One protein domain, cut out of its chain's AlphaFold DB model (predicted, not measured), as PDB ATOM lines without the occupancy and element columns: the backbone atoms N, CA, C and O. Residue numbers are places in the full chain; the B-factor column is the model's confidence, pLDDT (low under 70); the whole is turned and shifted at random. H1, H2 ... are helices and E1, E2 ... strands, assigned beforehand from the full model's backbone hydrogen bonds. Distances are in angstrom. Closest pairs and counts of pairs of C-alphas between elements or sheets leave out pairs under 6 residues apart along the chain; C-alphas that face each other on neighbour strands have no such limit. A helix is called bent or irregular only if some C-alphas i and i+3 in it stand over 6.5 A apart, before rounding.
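What this domain is: This is residues 5 to 49 of the 96 residues of an uncharacterized protein of Glycine max (UniProt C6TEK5). A long two-stranded hairpin, E1 and E2, makes one side of an open bracket; H1 leads away from the end of E2, and H2 turns back across an empty gap from the hairpin. Residues 34 to 46, of which 38 to 46 belong to H2, stand free, and the hairpin with its turn makes most of the longest axis. The printed part has 45 residues with two named strands followed by two named helices, in the order E1, E2, H1, H2; the sheet has the order E1 - E2 and is antiparallel, and the class is mixed, helices and strands. The whole is loose, with a radius of gyration of the C-alphas of 12.4 A, and only just flat, spanning 34 by 21 by 11 A.

Where its parts are: E1 is residues 5 to 11, 20.9 A from first to last C-alpha, and begins at C-alpha 5 at (-19.599, 0.742, -31.024). E2 is residues 18 to 24, 19.2 A long, and ends at C-alpha 24 at (-14.013, -0.234, -30.782). H1 is residues 27 to 35, 12.0 A long. H2 is residues 38 to 47, 14.4 A long, and ends at C-alpha 47 at (-17.297, -16.274, -15.396). H2 is irregular: C-alphas 42 and 45 are 7.0 A apart, and its line is a rough one.

How they stand to each other: E1 and E2 form a hairpin of antiparallel neighbour strands, with 172 degrees between their directions. The C-alphas of Gly 7 and His 22 face each other at 4.3 A. N 8 and O 21 are within hydrogen-bond range at 2.8 A, as are N 19 and O 10 at 3.0 A. The closest C-alphas of E2 and H1 are those of Trp 24 and Cys 30, 5.9 A apart. H1 and H2 are close but not clearly touching; their closest C-alphas, those of Trp 33 and His 39, are 7.3 A apart. These two helices run the same way at a steep tilt of 64 degrees. E1 and H1 are apart, E1 and H2 are apart, and E2 and H2 are apart. In H1 every O i to N i+4 pair is within hydrogen-bond range; in H2 4 of 6 are.

The domain as a whole: The two C-alphas farthest apart are those of Ser 14 and His 28, at 34.9 A. The printed part runs from residue 5 to residue 49 and has no cut. The link from E1 to E2 is short, with 6 residues; the links from E2 to H1 and from H1 to H2 are tight, with 2 residues each. The mean pLDDT of the printed part is 83.7, and that of H2 is 71. The model's confidence is under 70 at residue 37, residues 39 to 40 and residues 48 to 49.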
ATOM      1  N   THR A   5     -18.552   0.415 -30.034       92.31
ATOM      2  CA  THR A   5     -19.599   0.742 -31.024       92.31
ATOM      3  C   THR A   5     -20.610  -0.384 -31.198       92.31
ATOM      4  O   THR A   5     -21.784  -0.118 -31.431       92.31
ATOM      5  N   ALA A   6     -20.164  -1.632 -31.070       90.75
ATOM      6  CA  ALA A   6     -20.997  -2.823 -31.133       90.75
ATOM      7  C   ALA A   6     -20.324  -3.971 -30.374       90.75
ATOM      8  O   ALA A   6     -19.102  -3.988 -30.205       90.75
ATOM      9  N   GLY A   7     -21.117  -4.947 -29.943       90.31
ATOM     10  CA  GLY A   7     -20.615  -6.139 -29.276       90.31
ATOM     11  C   GLY A   7     -21.509  -7.346 -29.508       90.31
ATOM     12  O   GLY A   7     -22.713  -7.205 -29.714       90.31
ATOM     13  N   LEU A   8     -20.911  -8.531 -29.472       90.00
ATOM     14  CA  LEU A   8     -21.605  -9.806 -29.584       90.00
ATOM     15  C   LEU A   8     -20.963 -10.829 -28.652       90.00
ATOM     16  O   LEU A   8     -19.748 -10.838 -28.463       90.00
ATOM     17  N   CYS A   9     -21.784 -11.704 -28.084       88.81
ATOM     18  CA  CYS A   9     -21.346 -12.759 -27.185       88.81
ATOM     19  C   CYS A   9     -21.881 -14.105 -27.678       88.81
ATOM     20  O   CYS A   9     -23.084 -14.265 -27.890       88.81
ATOM     21  N   PHE A  10     -20.986 -15.072 -27.853       88.56
ATOM     22  CA  PHE A  10     -21.310 -16.432 -28.258       88.56
ATOM     23  C   PHE A  10     -21.075 -17.399 -27.109       88.56
ATOM     24  O   PHE A  10     -20.034 -17.363 -26.453       88.56
ATOM     25  N   LYS A  11     -22.013 -18.327 -26.930       87.44
ATOM     26  CA  LYS A  11     -21.872 -19.468 -26.026       87.44
ATOM     27  C   LYS A  11     -21.592 -20.728 -26.840       87.44
ATOM     28  O   LYS A  11     -22.354 -21.075 -27.741       87.44
ATOM     29  N   GLY A  12     -20.514 -21.431 -26.503       86.25
ATOM     30  CA  GLY A  12     -20.202 -22.734 -27.077       86.25
ATOM     31  C   GLY A  12     -21.264 -23.772 -26.708       86.25
ATOM     32  O   GLY A  12     -21.646 -23.885 -25.545       86.25
ATOM     33  N   GLN A  13     -21.729 -24.535 -27.698       87.06
ATOM     34  CA  GLN A  13     -22.729 -25.589 -27.492       87.06
ATOM     35  C   GLN A  13     -22.105 -26.877 -26.933       87.06
ATOM     36  O   GLN A  13     -22.651 -27.494 -26.030       87.06
ATOM     37  N   SER A  14     -20.931 -27.267 -27.442       87.56
ATOM     38  CA  SER A  14     -20.261 -28.531 -27.089       87.56
ATOM     39  C   SER A  14     -19.221 -28.406 -25.975       87.56
ATOM     40  O   SER A  14     -18.834 -29.402 -25.369       87.56
ATOM     41  N   LYS A  15     -18.731 -27.192 -25.708       83.00
ATOM     42  CA  LYS A  15     -17.758 -26.899 -24.650       83.00
ATOM     43  C   LYS A  15     -18.203 -25.647 -23.899       83.00
ATOM     44  O   LYS A  15     -18.644 -24.703 -24.557       83.00
ATOM     45  N   PRO A  16     -18.031 -25.589 -22.566       81.75
ATOM     46  CA  PRO A  16     -18.345 -24.407 -21.772       81.75
ATOM     47  C   PRO A  16     -17.305 -23.319 -22.061       81.75
ATOM     48  O   PRO A  16     -16.318 -23.157 -21.345       81.75
ATOM     49  N   ARG A  17     -17.490 -22.613 -23.175       83.31
ATOM     50  CA  ARG A  17     -16.657 -21.496 -23.619       83.31
ATOM     51  C   ARG A  17     -17.551 -20.342 -24.027       83.31
ATOM     52  O   ARG A  17     -18.623 -20.557 -24.591       83.31
ATOM     53  N   VAL A  18     -17.074 -19.138 -23.761       84.62
ATOM     54  CA  VAL A  18     -17.713 -17.896 -24.177       84.62
ATOM     55  C   VAL A  18     -16.720 -17.126 -25.033       84.62
ATOM     56  O   VAL A  18     -15.536 -17.077 -24.706       84.62
ATOM     57  N   VAL A  19     -17.199 -16.565 -26.138       87.88
ATOM     58  CA  VAL A  19     -16.413 -15.675 -26.998       87.88
ATOM     59  C   VAL A  19     -17.151 -14.352 -27.091       87.88
ATOM     60  O   VAL A  19     -18.294 -14.319 -27.540       87.88
ATOM     61  N   CYS A  20     -16.492 -13.273 -26.682       87.75
ATOM     62  CA  CYS A  20     -17.016 -11.919 -26.803       87.75
ATOM     63  C   CYS A  20     -16.242 -11.176 -27.889       87.75
ATOM     64  O   CYS A  20     -15.015 -11.106 -27.837       87.75
ATOM     65  N   ILE A  21     -16.959 -10.599 -28.848       92.06
ATOM     66  CA  ILE A  21     -16.402  -9.746 -29.897       92.06
ATOM     67  C   ILE A  21     -16.894  -8.328 -29.638       92.06
ATOM     68  O   ILE A  21     -18.092  -8.113 -29.496       92.06
ATOM     69  N   HIS A  22     -15.975  -7.366 -29.599       92.12
ATOM     70  CA  HIS A  22     -16.296  -5.951 -29.437       92.12
ATOM     71  C   HIS A  22     -15.644  -5.144 -30.553       92.12
ATOM     72  O   HIS A  22     -14.461  -5.320 -30.845       92.12
ATOM     73  N   VAL A  23     -16.416  -4.244 -31.153       93.81
ATOM     74  CA  VAL A  23     -15.921  -3.261 -32.115       93.81
ATOM     75  C   VAL A  23     -15.667  -1.964 -31.359       93.81
ATOM     76  O   VAL A  23     -16.540  -1.468 -30.648       93.81
ATOM     77  N   TRP A  24     -14.459  -1.425 -31.498       94.12
ATOM     78  CA  TRP A  24     -14.013  -0.234 -30.782       94.12
ATOM     79  C   TRP A  24     -13.888   0.956 -31.731       94.12
ATOM     80  O   TRP A  24     -13.436   0.803 -32.864       94.12
ATOM     81  N   LYS A  25     -14.231   2.156 -31.248       93.75
ATOM     82  CA  LYS A  25     -14.064   3.425 -31.983       93.75
ATOM     83  C   LYS A  25     -12.603   3.700 -32.344       93.75
ATOM     84  O   LYS A  25     -12.335   4.344 -33.351       93.75
ATOM     85  N   SER A  26     -11.662   3.251 -31.513       92.94
ATOM     86  CA  SER A  26     -10.226   3.381 -31.759       92.94
ATOM     87  C   SER A  26      -9.430   2.320 -30.997       92.94
ATOM     88  O   SER A  26      -9.912   1.742 -30.017       92.94
ATOM     89  N   LEU A  27      -8.179   2.104 -31.418       91.75
ATOM     90  CA  LEU A  27      -7.230   1.251 -30.695       91.75
ATOM     91  C   LEU A  27      -6.990   1.747 -29.265       91.75
ATOM     92  O   LEU A  27      -6.865   0.929 -28.363       91.75
ATOM     93  N   HIS A  28      -6.987   3.068 -29.052       92.94
ATOM     94  CA  HIS A  28      -6.820   3.653 -27.724       92.94
ATOM     95  C   HIS A  28      -7.885   3.131 -26.750       92.94
ATOM     96  O   HIS A  28      -7.533   2.558 -25.728       92.94
ATOM     97  N   PHE A  29      -9.176   3.220 -27.101       92.69
ATOM     98  CA  PHE A  29     -10.247   2.704 -26.238       92.69
ATOM     99  C   PHE A  29     -10.134   1.192 -25.995       92.69
ATOM    100  O   PHE A  29     -10.340   0.741 -24.868       92.69
ATOM    101  N   CYS A  30      -9.765   0.419 -27.023       91.38
ATOM    102  CA  CYS A  30      -9.570  -1.027 -26.906       91.38
ATOM    103  C   CYS A  30      -8.482  -1.373 -25.877       91.38
ATOM    104  O   CYS A  30      -8.731  -2.139 -24.944       91.38
ATOM    105  N   TYR A  31      -7.296  -0.769 -25.995       91.12
ATOM    106  CA  TYR A  31      -6.192  -1.022 -25.067       91.12
ATOM    107  C   TYR A  31      -6.451  -0.456 -23.676       91.12
ATOM    108  O   TYR A  31      -6.138  -1.130 -22.697       91.12
ATOM    109  N   SER A  32      -7.068   0.725 -23.564       90.31
ATOM    110  CA  SER A  32      -7.489   1.255 -22.266       90.31
ATOM    111  C   SER A  32      -8.424   0.283 -21.553       90.31
ATOM    112  O   SER A  32      -8.292   0.109 -20.350       90.31
ATOM    113  N   TRP A  33      -9.331  -0.393 -22.264       87.25
ATOM    114  CA  TRP A  33     -10.176  -1.410 -21.645       87.25
ATOM    115  C   TRP A  33      -9.376  -2.647 -21.225       87.25
ATOM    116  O   TRP A  33      -9.468  -3.035 -20.068       87.25
ATOM    117  N   ILE A  34      -8.550  -3.220 -22.109       86.00
ATOM    118  CA  ILE A  34      -7.776  -4.449 -21.830       86.00
ATOM    119  C   ILE A  34      -6.798  -4.267 -20.662       86.00
ATOM    120  O   ILE A  34      -6.626  -5.176 -19.850       86.00
ATOM    121  N   LEU A  35      -6.134  -3.113 -20.584       86.50
ATOM    122  CA  LEU A  35      -5.106  -2.852 -19.575       86.50
ATOM    123  C   LEU A  35      -5.695  -2.463 -18.216       86.50
ATOM    124  O   LEU A  35      -5.030  -2.622 -17.196       86.50
ATOM    125  N   ASN A  36      -6.924  -1.951 -18.187       82.62
ATOM    126  CA  ASN A  36      -7.513  -1.439 -16.959       82.62
ATOM    127  C   ASN A  36      -8.185  -2.575 -16.177       82.62
ATOM    128  O   ASN A  36      -9.171  -3.135 -16.636       82.62
ATOM    129  N   SER A  37      -7.664  -2.945 -15.007       65.50
ATOM    130  CA  SER A  37      -8.011  -4.175 -14.266       65.50
ATOM    131  C   SER A  37      -9.487  -4.341 -13.869       65.50
ATOM    132  O   SER A  37      -9.925  -5.456 -13.571       65.50
ATOM    133  N   ASP A  38     -10.267  -3.262 -13.883       70.00
ATOM    134  CA  ASP A  38     -11.623  -3.226 -13.326       70.00
ATOM    135  C   ASP A  38     -12.629  -4.087 -14.098       70.00
ATOM    136  O   ASP A  38     -13.531  -4.683 -13.503       70.00
ATOM    137  N   HIS A  39     -12.460  -4.225 -15.417       67.38
ATOM    138  CA  HIS A  39     -13.379  -5.030 -16.228       67.38
ATOM    139  C   HIS A  39     -13.291  -6.519 -15.880       67.38
ATOM    140  O   HIS A  39     -14.316  -7.203 -15.858       67.38
ATOM    141  N   ARG A  40     -12.089  -7.019 -15.558       69.00
ATOM    142  CA  ARG A  40     -11.902  -8.406 -15.127       69.00
ATOM    143  C   ARG A  40     -12.664  -8.632 -13.832       69.00
ATOM    144  O   ARG A  40     -13.495  -9.530 -13.792       69.00
ATOM    145  N   ASN A  41     -12.454  -7.777 -12.832       70.69
ATOM    146  CA  ASN A  41     -13.082  -7.894 -11.514       70.69
ATOM    147  C   ASN A  41     -14.615  -7.894 -11.586       70.69
ATOM    148  O   ASN A  41     -15.248  -8.730 -10.947       70.69
ATOM    149  N   TRP A  42     -15.212  -7.020 -12.400       72.38
ATOM    150  CA  TRP A  42     -16.669  -6.980 -12.559       72.38
ATOM    151  C   TRP A  42     -17.230  -8.195 -13.319       72.38
ATOM    152  O   TRP A  42     -18.347  -8.632 -13.045       72.38
ATOM    153  N   MET A  43     -16.466  -8.767 -14.255       71.69
ATOM    154  CA  MET A  43     -16.905  -9.934 -15.027       71.69
ATOM    155  C   MET A  43     -16.663 -11.270 -14.317       71.69
ATOM    156  O   MET A  43     -17.379 -12.228 -14.613       71.69
ATOM    157  N   MET A  44     -15.698 -11.352 -13.389       72.25
ATOM    158  CA  MET A  44     -15.332 -12.604 -12.707       72.25
ATOM    159  C   MET A  44     -16.542 -13.370 -12.141       72.25
ATOM    160  O   MET A  44     -16.634 -14.553 -12.464       72.25
ATOM    161  N   PRO A  45     -17.507 -12.757 -11.417       75.81
ATOM    162  CA  PRO A  45     -18.626 -13.496 -10.814       75.81
ATOM    163  C   PRO A  45     -19.502 -14.232 -11.837       75.81
ATOM    164  O   PRO A  45     -20.061 -15.290 -11.561       75.81
ATOM    165  N   TYR A  46     -19.604 -13.700 -13.057       72.12
ATOM    166  CA  TYR A  46     -20.356 -14.329 -14.146       72.12
ATOM    167  C   TYR A  46     -19.555 -15.428 -14.849       72.12
ATOM    168  O   TYR A  46     -20.128 -16.278 -15.537       72.12
ATOM    169  N   LEU A  47     -18.228 -15.403 -14.696       71.62
ATOM    170  CA  LEU A  47     -17.297 -16.274 -15.396       71.62
ATOM    171  C   LEU A  47     -16.752 -17.432 -14.552       71.62
ATOM    172  O   LEU A  47     -16.128 -18.323 -15.120       71.62
ATOM    173  N   GLU A  48     -17.033 -17.478 -13.246       69.00
ATOM    174  CA  GLU A  48     -16.583 -18.536 -12.318       69.00
ATOM    175  C   GLU A  48     -16.922 -19.964 -12.779       69.00
ATOM    176  O   GLU A  48     -16.217 -20.915 -12.451       69.00
ATOM    177  N   ARG A  49     -17.981 -20.129 -13.580       69.81
ATOM    178  CA  ARG A  49     -18.401 -21.431 -14.133       69.81
ATOM    179  C   ARG A  49     -17.614 -21.862 -15.376       69.81
ATOM    180  O   ARG A  49     -17.825 -22.968 -15.874       69.81
TER     181      ARG A  49